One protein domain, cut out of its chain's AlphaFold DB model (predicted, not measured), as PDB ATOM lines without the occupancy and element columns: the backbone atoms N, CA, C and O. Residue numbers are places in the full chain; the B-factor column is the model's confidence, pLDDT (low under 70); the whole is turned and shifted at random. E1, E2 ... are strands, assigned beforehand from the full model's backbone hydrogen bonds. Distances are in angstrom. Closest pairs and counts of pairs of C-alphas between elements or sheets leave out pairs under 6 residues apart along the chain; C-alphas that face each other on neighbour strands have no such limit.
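What this domain is: This is residues 27 to 60 and 72 to 116 of the 206 residues of the protein "MYND-type zinc finger protein samB" of Colletotrichum fructicola (strain Nara gc5) (UniProt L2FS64). There is little regular structure: a small three-stranded antiparallel sheet, in the order E1, E2, E5, and a separate short hairpin, E3 and E4, with the long unnamed stretch 27 to 48 before E1. Of 79 printed residues, 20 are in five named strands, E1 to E5 along the chain, with no named helix: all strand. It is only just compact, close to loose, with a radius of gyration of the C-alphas of 13.4 A and spans of 38 by 33 by 23 A.

How they stand to each other: Edge strand E1, residues 49 to 53, is antiparallel to inner strand E2, residues 83 to 87; N 50 and O 86, 2.9 A apart, are within hydrogen-bond range. E2 is antiparallel to edge strand E5, residues 109 to 112; N 85 and O 110, 2.8 A, are within range. E3, residues 91 to 93, and E4, residues 99 to 101, form an antiparallel hairpin, with N 92 and O 100 within range at 2.8 A; both are apart from the sheet's strands.

Where its parts are: E1, 13.3 A long, begins at C-alpha 49 (-11.639, 5.698, 0.503). E2 is 13.2 A; E5, 10.2 A, ends at C-alpha 112 (0.309, 1.881, -4.867).

The domain as a whole: Residues 61 to 71 are not printed; C-alphas 60 and 72 are 12.1 A apart. Residues 34 to 42, 58 to 60 and 72 to 73 have pLDDT under 70.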
ATOM      1  N   GLU A  27     -16.966  12.897  -8.068       87.38
ATOM      2  CA  GLU A  27     -18.191  13.691  -8.193       87.38
ATOM      3  C   GLU A  27     -19.192  13.452  -7.054       87.38
ATOM      4  O   GLU A  27     -20.138  14.219  -6.903       87.38
ATOM      5  N   LYS A  28     -19.006  12.384  -6.269       86.19
ATOM      6  CA  LYS A  28     -19.865  12.035  -5.131       86.19
ATOM      7  C   LYS A  28     -19.311  12.512  -3.790       86.19
ATOM      8  O   LYS A  28     -19.907  12.204  -2.768       86.19
ATOM      9  N   LEU A  29     -18.157  13.172  -3.775       86.00
ATOM     10  CA  LEU A  29     -17.560  13.684  -2.547       86.00
ATOM     11  C   LEU A  29     -18.224  14.999  -2.129       86.00
ATOM     12  O   LEU A  29     -18.508  15.843  -2.979       86.00
ATOM     13  N   ASP A  30     -18.398  15.190  -0.823       84.12
ATOM     14  CA  ASP A  30     -18.843  16.465  -0.263       84.12
ATOM     15  C   ASP A  30     -17.777  17.555  -0.477       84.12
ATOM     16  O   ASP A  30     -16.569  17.293  -0.442       84.12
ATOM     17  N   SER A  31     -18.221  18.795  -0.681       81.81
ATOM     18  CA  SER A  31     -17.349  19.977  -0.753       81.81
ATOM     19  C   SER A  31     -16.823  20.359   0.636       81.81
ATOM     20  O   SER A  31     -17.564  20.294   1.616       81.81
ATOM     21  N   ASP A  32     -15.560  20.793   0.736       76.31
ATOM     22  CA  ASP A  32     -15.005  21.390   1.965       76.31
ATOM     23  C   ASP A  32     -15.412  22.860   2.161       76.31
ATOM     24  O   ASP A  32     -15.183  23.444   3.220       76.31
ATOM     25  N   GLN A  33     -16.023  23.461   1.141       73.94
ATOM     26  CA  GLN A  33     -16.587  24.803   1.169       73.94
ATOM     27  C   GLN A  33     -18.104  24.658   1.295       73.94
ATOM     28  O   GLN A  33     -18.730  24.097   0.398       73.94
ATOM     29  N   ASP A  34     -18.672  25.118   2.417       60.78
ATOM     30  CA  ASP A  34     -20.085  24.987   2.809       60.78
ATOM     31  C   ASP A  34     -21.067  25.459   1.715       60.78
ATOM     32  O   ASP A  34     -21.547  26.598   1.715       60.78
ATOM     33  N   VAL A  35     -21.421  24.571   0.786       56.09
ATOM     34  CA  VAL A  35     -22.554  24.763  -0.118       56.09
ATOM     35  C   VAL A  35     -23.749  24.065   0.519       56.09
ATOM     36  O   VAL A  35     -23.725  22.862   0.760       56.09
ATOM     37  N   ALA A  36     -24.805  24.819   0.825       49.12
ATOM     38  CA  ALA A  36     -26.042  24.271   1.371       49.12
ATOM     39  C   ALA A  36     -26.667  23.265   0.381       49.12
ATOM     40  O   ALA A  36     -27.393  23.652  -0.533       49.12
ATOM     41  N   GLY A  37     -26.371  21.974   0.553       52.66
ATOM     42  CA  GLY A  37     -26.837  20.920  -0.341       52.66
ATOM     43  C   GLY A  37     -26.181  19.569  -0.067       52.66
ATOM     44  O   GLY A  37     -25.132  19.281  -0.616       52.66
ATOM     45  N   THR A  38     -26.884  18.767   0.741       46.97
ATOM     46  CA  THR A  38     -26.740  17.323   1.035       46.97
ATOM     47  C   THR A  38     -25.433  16.829   1.672       46.97
ATOM     48  O   THR A  38     -24.419  16.825   0.992       46.97
ATOM     49  N   PRO A  39     -25.468  16.301   2.915       51.34
ATOM     50  CA  PRO A  39     -24.378  15.486   3.440       51.34
ATOM     51  C   PRO A  39     -24.396  14.127   2.732       51.34
ATOM     52  O   PRO A  39     -25.394  13.399   2.811       51.34
ATOM     53  N   PHE A  40     -23.319  13.778   2.041       58.97
ATOM     54  CA  PHE A  40     -23.128  12.449   1.482       58.97
ATOM     55  C   PHE A  40     -21.963  11.755   2.195       58.97
ATOM     56  O   PHE A  40     -20.799  11.888   1.842       58.97
ATOM     57  N   TYR A  41     -22.345  10.938   3.182       64.06
ATOM     58  CA  TYR A  41     -21.540   9.888   3.819       64.06
ATOM     59  C   TYR A  41     -20.290  10.361   4.558       64.06
ATOM     60  O   TYR A  41     -19.162  10.145   4.116       64.06
ATOM     61  N   ASP A  42     -20.482  10.896   5.764       66.31
ATOM     62  CA  ASP A  42     -19.396  10.897   6.745       66.31
ATOM     63  C   ASP A  42     -19.885  10.832   8.196       66.31
ATOM     64  O   ASP A  42     -19.419  11.563   9.075       66.31
ATOM     65  N   GLU A  43     -20.848   9.948   8.468       74.12
ATOM     66  CA  GLU A  43     -21.270   9.712   9.847       74.12
ATOM     67  C   GLU A  43     -20.092   9.154  10.673       74.12
ATOM     68  O   GLU A  43     -19.214   8.451  10.151       74.12
ATOM     69  N   PRO A  44     -20.033   9.429  11.988       71.88
ATOM     70  CA  PRO A  44     -18.995   8.878  12.845       71.88
ATOM     71  C   PRO A  44     -18.925   7.348  12.742       71.88
ATOM     72  O   PRO A  44     -19.829   6.634  13.167       71.88
ATOM     73  N   GLY A  45     -17.815   6.838  12.205       77.44
ATOM     74  CA  GLY A  45     -17.592   5.400  12.038       77.44
ATOM     75  C   GLY A  45     -17.818   4.878  10.620       77.44
ATOM     76  O   GLY A  45     -17.514   3.701  10.389       77.44
ATOM     77  N   ASP A  46     -18.246   5.730   9.683       85.00
ATOM     78  CA  ASP A  46     -18.196   5.433   8.255       85.00
ATOM     79  C   ASP A  46     -16.754   5.150   7.824       85.00
ATOM     80  O   ASP A  46     -15.771   5.700   8.340       85.00
ATOM     81  N   ARG A  47     -16.613   4.216   6.883       91.38
ATOM     82  CA  ARG A  47     -15.310   3.765   6.389       91.38
ATOM     83  C   ARG A  47     -15.331   3.693   4.877       91.38
ATOM     84  O   ARG A  47     -15.950   2.784   4.324       91.38
ATOM     85  N   TRP A  48     -14.635   4.617   4.230       92.75
ATOM     86  CA  TRP A  48     -14.553   4.722   2.779       92.75
ATOM     87  C   TRP A  48     -13.234   5.385   2.355       92.75
ATOM     88  O   TRP A  48     -12.474   5.903   3.179       92.75
ATOM     89  N   CYS A  49     -12.906   5.269   1.074       95.38
ATOM     90  CA  CYS A  49     -11.639   5.698   0.503       95.38
ATOM     91  C   CYS A  49     -11.822   6.020  -0.981       95.38
ATOM     92  O   CYS A  49     -12.272   5.166  -1.741       95.38
ATOM     93  N   LEU A  50     -11.418   7.211  -1.421       95.75
ATOM     94  CA  LEU A  50     -11.323   7.510  -2.849       95.75
ATOM     95  C   LEU A  50     -10.104   6.790  -3.437       95.75
ATOM     96  O   LEU A  50      -8.999   6.887  -2.898       95.75
ATOM     97  N   LEU A  51     -10.289   6.125  -4.579       97.12
ATOM     98  CA  LEU A  51      -9.202   5.558  -5.376       97.12
ATOM     99  C   LEU A  51      -9.098   6.301  -6.707       97.12
ATOM    100  O   LEU A  51     -10.062   6.342  -7.466       97.12
ATOM    101  N   ALA A  52      -7.918   6.833  -7.021       95.44
ATOM    102  CA  ALA A  52      -7.665   7.541  -8.275       95.44
ATOM    103  C   ALA A  52      -6.357   7.078  -8.929       95.44
ATOM    104  O   ALA A  52      -5.436   6.620  -8.253       95.44
ATOM    105  N   GLU A  53      -6.257   7.180 -10.254       96.19
ATOM    106  CA  GLU A  53      -4.995   6.971 -10.974       96.19
ATOM    107  C   GLU A  53      -4.262   8.301 -11.137       96.19
ATOM    108  O   GLU A  53      -4.849   9.295 -11.551       96.19
ATOM    109  N   ILE A  54      -2.961   8.308 -10.857       93.75
ATOM    110  CA  ILE A  54      -2.092   9.441 -11.159       93.75
ATOM    111  C   ILE A  54      -1.874   9.455 -12.672       93.75
ATOM    112  O   ILE A  54      -1.174   8.599 -13.213       93.75
ATOM    113  N   THR A  55      -2.476  10.415 -13.359       91.31
ATOM    114  CA  THR A  55      -2.305  10.628 -14.804       91.31
ATOM    115  C   THR A  55      -1.318  11.750 -15.105       91.31
ATOM    116  O   THR A  55      -0.683  11.734 -16.157       91.31
ATOM    117  N   ASP A  56      -1.135  12.661 -14.152       85.19
ATOM    118  CA  ASP A  56      -0.243  13.808 -14.220       85.19
ATOM    119  C   ASP A  56       0.313  14.124 -12.815       85.19
ATOM    120  O   ASP A  56      -0.339  13.846 -11.808       85.19
ATOM    121  N   VAL A  57       1.542  14.640 -12.732       76.56
ATOM    122  CA  VAL A  57       2.235  14.954 -11.459       76.56
ATOM    123  C   VAL A  57       2.506  16.454 -11.284       76.56
ATOM    124  O   VAL A  57       3.186  16.855 -10.341       76.56
ATOM    125  N   SER A  58       1.977  17.294 -12.174       64.69
ATOM    126  CA  SER A  58       2.287  18.727 -12.279       64.69
ATOM    127  C   SER A  58       1.666  19.588 -11.166       64.69
ATOM    128  O   SER A  58       1.891  20.792 -11.142       64.69
ATOM    129  N   LEU A  59       0.921  18.999 -10.221       46.78
ATOM    130  CA  LEU A  59       0.034  19.706  -9.279       46.78
ATOM    131  C   LEU A  59       0.222  19.316  -7.795       46.78
ATOM    132  O   LEU A  59      -0.716  19.374  -7.009       46.78
ATOM    133  N   CYS A  60       1.424  18.923  -7.362       48.69
ATOM    134  CA  CYS A  60       1.673  18.533  -5.959       48.69
ATOM    135  C   CYS A  60       2.555  19.510  -5.162       48.69
ATOM    136  O   CYS A  60       3.339  19.070  -4.325       48.69
ATOM    137  N   VAL A  72       6.016  13.430   5.711       61.16
ATOM    138  CA  VAL A  72       6.028  13.818   4.301       61.16
ATOM    139  C   VAL A  72       5.561  12.613   3.497       61.16
ATOM    140  O   VAL A  72       6.064  11.503   3.693       61.16
ATOM    141  N   LEU A  73       4.581  12.812   2.613       68.38
ATOM    142  CA  LEU A  73       4.240  11.803   1.616       68.38
ATOM    143  C   LEU A  73       5.488  11.545   0.772       68.38
ATOM    144  O   LEU A  73       6.091  12.487   0.267       68.38
ATOM    145  N   ASP A  74       5.885  10.285   0.619       75.69
ATOM    146  CA  ASP A  74       7.034   9.925  -0.211       75.69
ATOM    147  C   ASP A  74       6.741  10.259  -1.682       75.69
ATOM    148  O   ASP A  74       6.160   9.459  -2.422       75.69
ATOM    149  N   THR A  75       7.136  11.463  -2.098       80.44
ATOM    150  CA  THR A  75       6.887  12.003  -3.438       80.44
ATOM    151  C   THR A  75       7.553  11.165  -4.522       80.44
ATOM    152  O   THR A  75       7.086  11.163  -5.658       80.44
ATOM    153  N   SER A  76       8.563  10.353  -4.180       83.25
ATOM    154  CA  SER A  76       9.167   9.406  -5.120       83.25
ATOM    155  C   SER A  76       8.192   8.319  -5.586       83.25
ATOM    156  O   SER A  76       8.442   7.682  -6.611       83.25
ATOM    157  N   LYS A  77       7.079   8.099  -4.872       86.19
ATOM    158  CA  LYS A  77       6.016   7.156  -5.252       86.19
ATOM    159  C   LYS A  77       4.943   7.781  -6.142       86.19
ATOM    160  O   LYS A  77       4.222   7.028  -6.791       86.19
ATOM    161  N   LEU A  78       4.847   9.111  -6.202       88.69
ATOM    162  CA  LEU A  78       3.903   9.826  -7.061       88.69
ATOM    163  C   LEU A  78       4.368   9.729  -8.517       88.69
ATOM    164  O   LEU A  78       5.160  10.533  -8.999       88.69
ATOM    165  N   LYS A  79       3.918   8.686  -9.212       91.31
ATOM    166  CA  LYS A  79       4.293   8.405 -10.598       91.31
ATOM    167  C   LYS A  79       3.056   8.130 -11.428       91.31
ATOM    168  O   LYS A  79       2.137   7.459 -10.967       91.31
ATOM    169  N   ILE A  80       3.093   8.568 -12.683       93.81
ATOM    170  CA  ILE A  80       2.034   8.288 -13.652       93.81
ATOM    171  C   ILE A  80       1.765   6.774 -13.719       93.81
ATOM    172  O   ILE A  80       2.692   5.955 -13.729       93.81
ATOM    173  N   GLY A  81       0.487   6.399 -13.721       94.62
ATOM    174  CA  GLY A  81       0.012   5.017 -13.706       94.62
ATOM    175  C   GLY A  81       0.050   4.333 -12.335       94.62
ATOM    176  O   GLY A  81      -0.181   3.127 -12.273       94.62
ATOM    177  N   HIS A  82       0.371   5.050 -11.253       95.12
ATOM    178  CA  HIS A  82       0.155   4.565  -9.885       95.12
ATOM    179  C   HIS A  82      -1.252   4.929  -9.414       95.12
ATOM    180  O   HIS A  82      -1.819   5.932  -9.841       95.12
ATOM    181  N   THR A  83      -1.802   4.139  -8.498       96.88
ATOM    182  CA  THR A  83      -3.056   4.453  -7.814       96.88
ATOM    183  C   THR A  83      -2.769   5.183  -6.514       96.88
ATOM    184  O   THR A  83      -1.956   4.722  -5.716       96.88
ATOM    185  N   ILE A  84      -3.465   6.287  -6.279       95.25
ATOM    186  CA  ILE A  84      -3.521   6.974  -4.994       95.25
ATOM    187  C   ILE A  84      -4.830   6.614  -4.287       95.25
ATOM    188  O   ILE A  84      -5.887   6.529  -4.911       95.25
ATOM    189  N   ALA A  85      -4.736   6.356  -2.989       96.44
ATOM    190  CA  ALA A  85      -5.848   6.086  -2.097       96.44
ATOM    191  C   ALA A  85      -5.902   7.185  -1.040       96.44
ATOM    192  O   ALA A  85      -4.893   7.441  -0.374       96.44
ATOM    193  N   LEU A  86      -7.059   7.826  -0.911       94.50
ATOM    194  CA  LEU A  86      -7.288   8.976  -0.044       94.50
ATOM    195  C   LEU A  86      -8.438   8.646   0.902       94.50
ATOM    196  O   LEU A  86      -9.554   8.373   0.457       94.50
ATOM    197  N   LEU A  87      -8.162   8.637   2.205       93.81
ATOM    198  CA  LEU A  87      -9.195   8.424   3.212       93.81
ATOM    199  C   LEU A  87      -9.969   9.712   3.433       93.81
ATOM    200  O   LEU A  87      -9.382  10.720   3.819       93.81
ATOM    201  N   TYR A  88     -11.278   9.631   3.224       91.62
ATOM    202  CA  TYR A  88     -12.231  10.698   3.500       91.62
ATOM    203  C   TYR A  88     -11.911  12.079   2.889       91.62
ATOM    204  O   TYR A  88     -11.981  13.085   3.594       91.62
ATOM    205  N   PRO A  89     -11.482  12.167   1.617       90.88
ATOM    206  CA  PRO A  89     -11.246  13.457   0.988       90.88
ATOM    207  C   PRO A  89     -12.545  14.223   0.743       90.88
ATOM    208  O   PRO A  89     -13.567  13.632   0.413       90.88
ATOM    209  N   HIS A  90     -12.448  15.544   0.776       87.88
ATOM    210  CA  HIS A  90     -13.499  16.448   0.321       87.88
ATOM    211  C   HIS A  90     -13.112  17.057  -1.032       87.88
ATOM    212  O   HIS A  90     -11.918  17.171  -1.349       87.88
ATOM    213  N   GLN A  91     -14.109  17.447  -1.829       88.94
ATOM    214  CA  GLN A  91     -13.871  18.302  -2.992       88.94
ATOM    215  C   GLN A  91     -13.410  19.681  -2.532       88.94
ATOM    216  O   GLN A  91     -13.840  20.177  -1.494       88.94
ATOM    217  N   HIS A  92     -12.544  20.296  -3.327       86.62
ATOM    218  CA  HIS A  92     -12.008  21.621  -3.092       86.62
ATOM    219  C   HIS A  92     -11.970  22.412  -4.400       86.62
ATOM    220  O   HIS A  92     -11.399  21.944  -5.392       86.62
ATOM    221  N   ASP A  93     -12.532  23.617  -4.368       87.31
ATOM    222  CA  ASP A  93     -12.408  24.603  -5.439       87.31
ATOM    223  C   ASP A  93     -11.119  25.409  -5.250       87.31
ATOM    224  O   ASP A  93     -10.919  26.074  -4.228       87.31
ATOM    225  N   PHE A  94     -10.236  25.358  -6.246       83.62
ATOM    226  CA  PHE A  94      -8.968  26.078  -6.248       83.62
ATOM    227  C   PHE A  94      -9.115  27.478  -6.856       83.62
ATOM    228  O   PHE A  94     -10.006  27.764  -7.654       83.62
ATOM    229  N   LEU A  95      -8.187  28.375  -6.505       84.31
ATOM    230  CA  LEU A  95      -8.195  29.774  -6.958       84.31
ATOM    231  C   LEU A  95      -8.079  29.940  -8.481       84.31
ATOM    232  O   LEU A  95      -8.443  30.988  -9.009       84.31
ATOM    233  N   ASP A  96      -7.557  28.936  -9.182       83.88
ATOM    234  CA  ASP A  96      -7.466  28.904 -10.643       83.88
ATOM    235  C   ASP A  96      -8.769  28.433 -11.322       83.88
ATOM    236  O   ASP A  96      -8.826  28.342 -12.548       83.88
ATOM    237  N   GLY A  97      -9.817  28.161 -10.535       83.62
ATOM    238  CA  GLY A  97     -11.117  27.678 -10.991       83.62
ATOM    239  C   GLY A  97     -11.176  26.171 -11.237       83.62
ATOM    240  O   GLY A  97     -12.200  25.684 -11.715       83.62
ATOM    241  N   THR A  98     -10.106  25.426 -10.946       86.44
ATOM    242  CA  THR A  98     -10.125  23.962 -11.020       86.44
ATOM    243  C   THR A  98     -10.767  23.355  -9.772       86.44
ATOM    244  O   THR A  98     -10.721  23.937  -8.690       86.44
ATOM    245  N   GLN A  99     -11.359  22.168  -9.923       85.50
ATOM    246  CA  GLN A  99     -11.859  21.363  -8.806       85.50
ATOM    247  C   GLN A  99     -10.939  20.167  -8.577       85.50
ATOM    248  O   GLN A  99     -10.441  19.561  -9.529       85.50
ATOM    249  N   GLY A 100     -10.736  19.792  -7.319       88.62
ATOM    250  CA  GLY A 100      -9.957  18.606  -6.979       88.62
ATOM    251  C   GLY A 100     -10.061  18.246  -5.507       88.62
ATOM    252  O   GLY A 100     -11.040  18.570  -4.853       88.62
ATOM    253  N   VAL A 101      -9.050  17.555  -4.983       88.56
ATOM    254  CA  VAL A 101      -8.974  17.175  -3.567       88.56
ATOM    255  C   VAL A 101      -7.789  17.877  -2.921       88.56
ATOM    256  O   VAL A 101      -6.661  17.770  -3.410       88.56
ATOM    257  N   ARG A 102      -8.020  18.530  -1.779       85.19
ATOM    258  CA  ARG A 102      -6.946  19.034  -0.917       85.19
ATOM    259  C   ARG A 102      -6.631  18.008   0.171       85.19
ATOM    260  O   ARG A 102      -7.506  17.610   0.931       85.19
ATOM    261  N   VAL A 103      -5.370  17.584   0.260       85.06
ATOM    262  CA  VAL A 103      -4.902  16.646   1.295       85.06
ATOM    263  C   VAL A 103      -4.100  17.414   2.338       85.06
ATOM    264  O   VAL A 103      -2.973  17.823   2.073       85.06
ATOM    265  N   GLU A 104      -4.675  17.597   3.525       81.31
ATOM    266  CA  GLU A 104      -4.017  18.302   4.635       81.31
ATOM    267  C   GLU A 104      -3.151  17.362   5.483       81.31
ATOM    268  O   GLU A 104      -2.014  17.691   5.822       81.31
ATOM    269  N   ASP A 105      -3.651  16.157   5.773       85.25
ATOM    270  CA  ASP A 105      -2.914  15.138   6.519       85.25
ATOM    271  C   ASP A 105      -2.493  13.981   5.611       85.25
ATOM    272  O   ASP A 105      -3.281  13.093   5.273       85.25
ATOM    273  N   VAL A 106      -1.211  13.938   5.247       84.38
ATOM    274  CA  VAL A 106      -0.673  12.905   4.352       84.38
ATOM    275  C   VAL A 106      -0.759  11.484   4.918       84.38
ATOM    276  O   VAL A 106      -0.601  10.526   4.159       84.38
ATOM    277  N   ILE A 107      -1.011  11.291   6.224       87.56
ATOM    278  CA  ILE A 107      -1.183   9.936   6.776       87.56
ATOM    279  C   ILE A 107      -2.444   9.259   6.230       87.56
ATOM    280  O   ILE A 107      -2.503   8.026   6.224       87.56
ATOM    281  N   THR A 108      -3.405  10.051   5.746       90.56
ATOM    282  CA  THR A 108      -4.640   9.608   5.083       90.56
ATOM    283  C   THR A 108      -4.412   9.163   3.636       90.56
ATOM    284  O   THR A 108      -5.320   8.622   3.013       90.56
ATOM    285  N   CYS A 109      -3.198   9.343   3.102       91.69
ATOM    286  CA  CYS A 109      -2.855   9.048   1.719       91.69
ATOM    287  C   CYS A 109      -1.928   7.828   1.600       91.69
ATOM    288  O   CYS A 109      -0.954   7.679   2.348       91.69
ATOM    289  N   ARG A 110      -2.181   6.953   0.622       93.69
ATOM    290  CA  ARG A 110      -1.246   5.896   0.203       93.69
ATOM    291  C   ARG A 110      -1.165   5.821  -1.313       93.69
ATOM    292  O   ARG A 110      -2.160   6.005  -1.999       93.69
ATOM    293  N   VAL A 111       0.024   5.510  -1.825       93.81
ATOM    294  CA  VAL A 111       0.271   5.346  -3.262       93.81
ATOM    295  C   VAL A 111       0.721   3.919  -3.535       93.81
ATOM    296  O   VAL A 111       1.664   3.426  -2.910       93.81
ATOM    297  N   PHE A 112       0.063   3.264  -4.486       94.88
ATOM    298  CA  PHE A 112       0.309   1.881  -4.867       94.88
ATOM    299  C   PHE A 112       0.860   1.800  -6.296       94.88
ATOM    300  O   PHE A 112       0.299   2.416  -7.203       94.88
ATOM    301  N   PRO A 113       1.928   1.014  -6.534       94.62
ATOM    302  CA  PRO A 113       2.567   0.880  -7.844       94.62
ATOM    303  C   PRO A 113       1.793  -0.067  -8.770       94.62
ATOM    304  O   PRO A 113       2.302  -1.098  -9.212       94.62
ATOM    305  N   VAL A 114       0.535   0.271  -9.025       95.31
ATOM    306  CA  VAL A 114      -0.402  -0.443  -9.891       95.31
ATOM    307  C   VAL A 114      -1.379   0.577 -10.470       95.31
ATOM    308  O   VAL A 114      -1.734   1.526  -9.783       95.31
ATOM    309  N   LYS A 115      -1.798   0.387 -11.724       96.88
ATOM    310  CA  LYS A 115      -2.857   1.195 -12.346       96.88
ATOM    311  C   LYS A 115      -4.198   0.939 -11.674       96.88
ATOM    312  O   LYS A 115      -4.446  -0.191 -11.245       96.88
ATOM    313  N   LEU A 116      -5.104   1.914 -11.701       97.31
ATOM    314  CA  LEU A 116      -6.414   1.794 -11.051       97.31
ATOM    315  C   LEU A 116      -7.211   0.622 -11.629       97.31
ATOM    316  O   LEU A 116      -7.665  -0.253 -10.894       97.31
TER     317      LEU A 116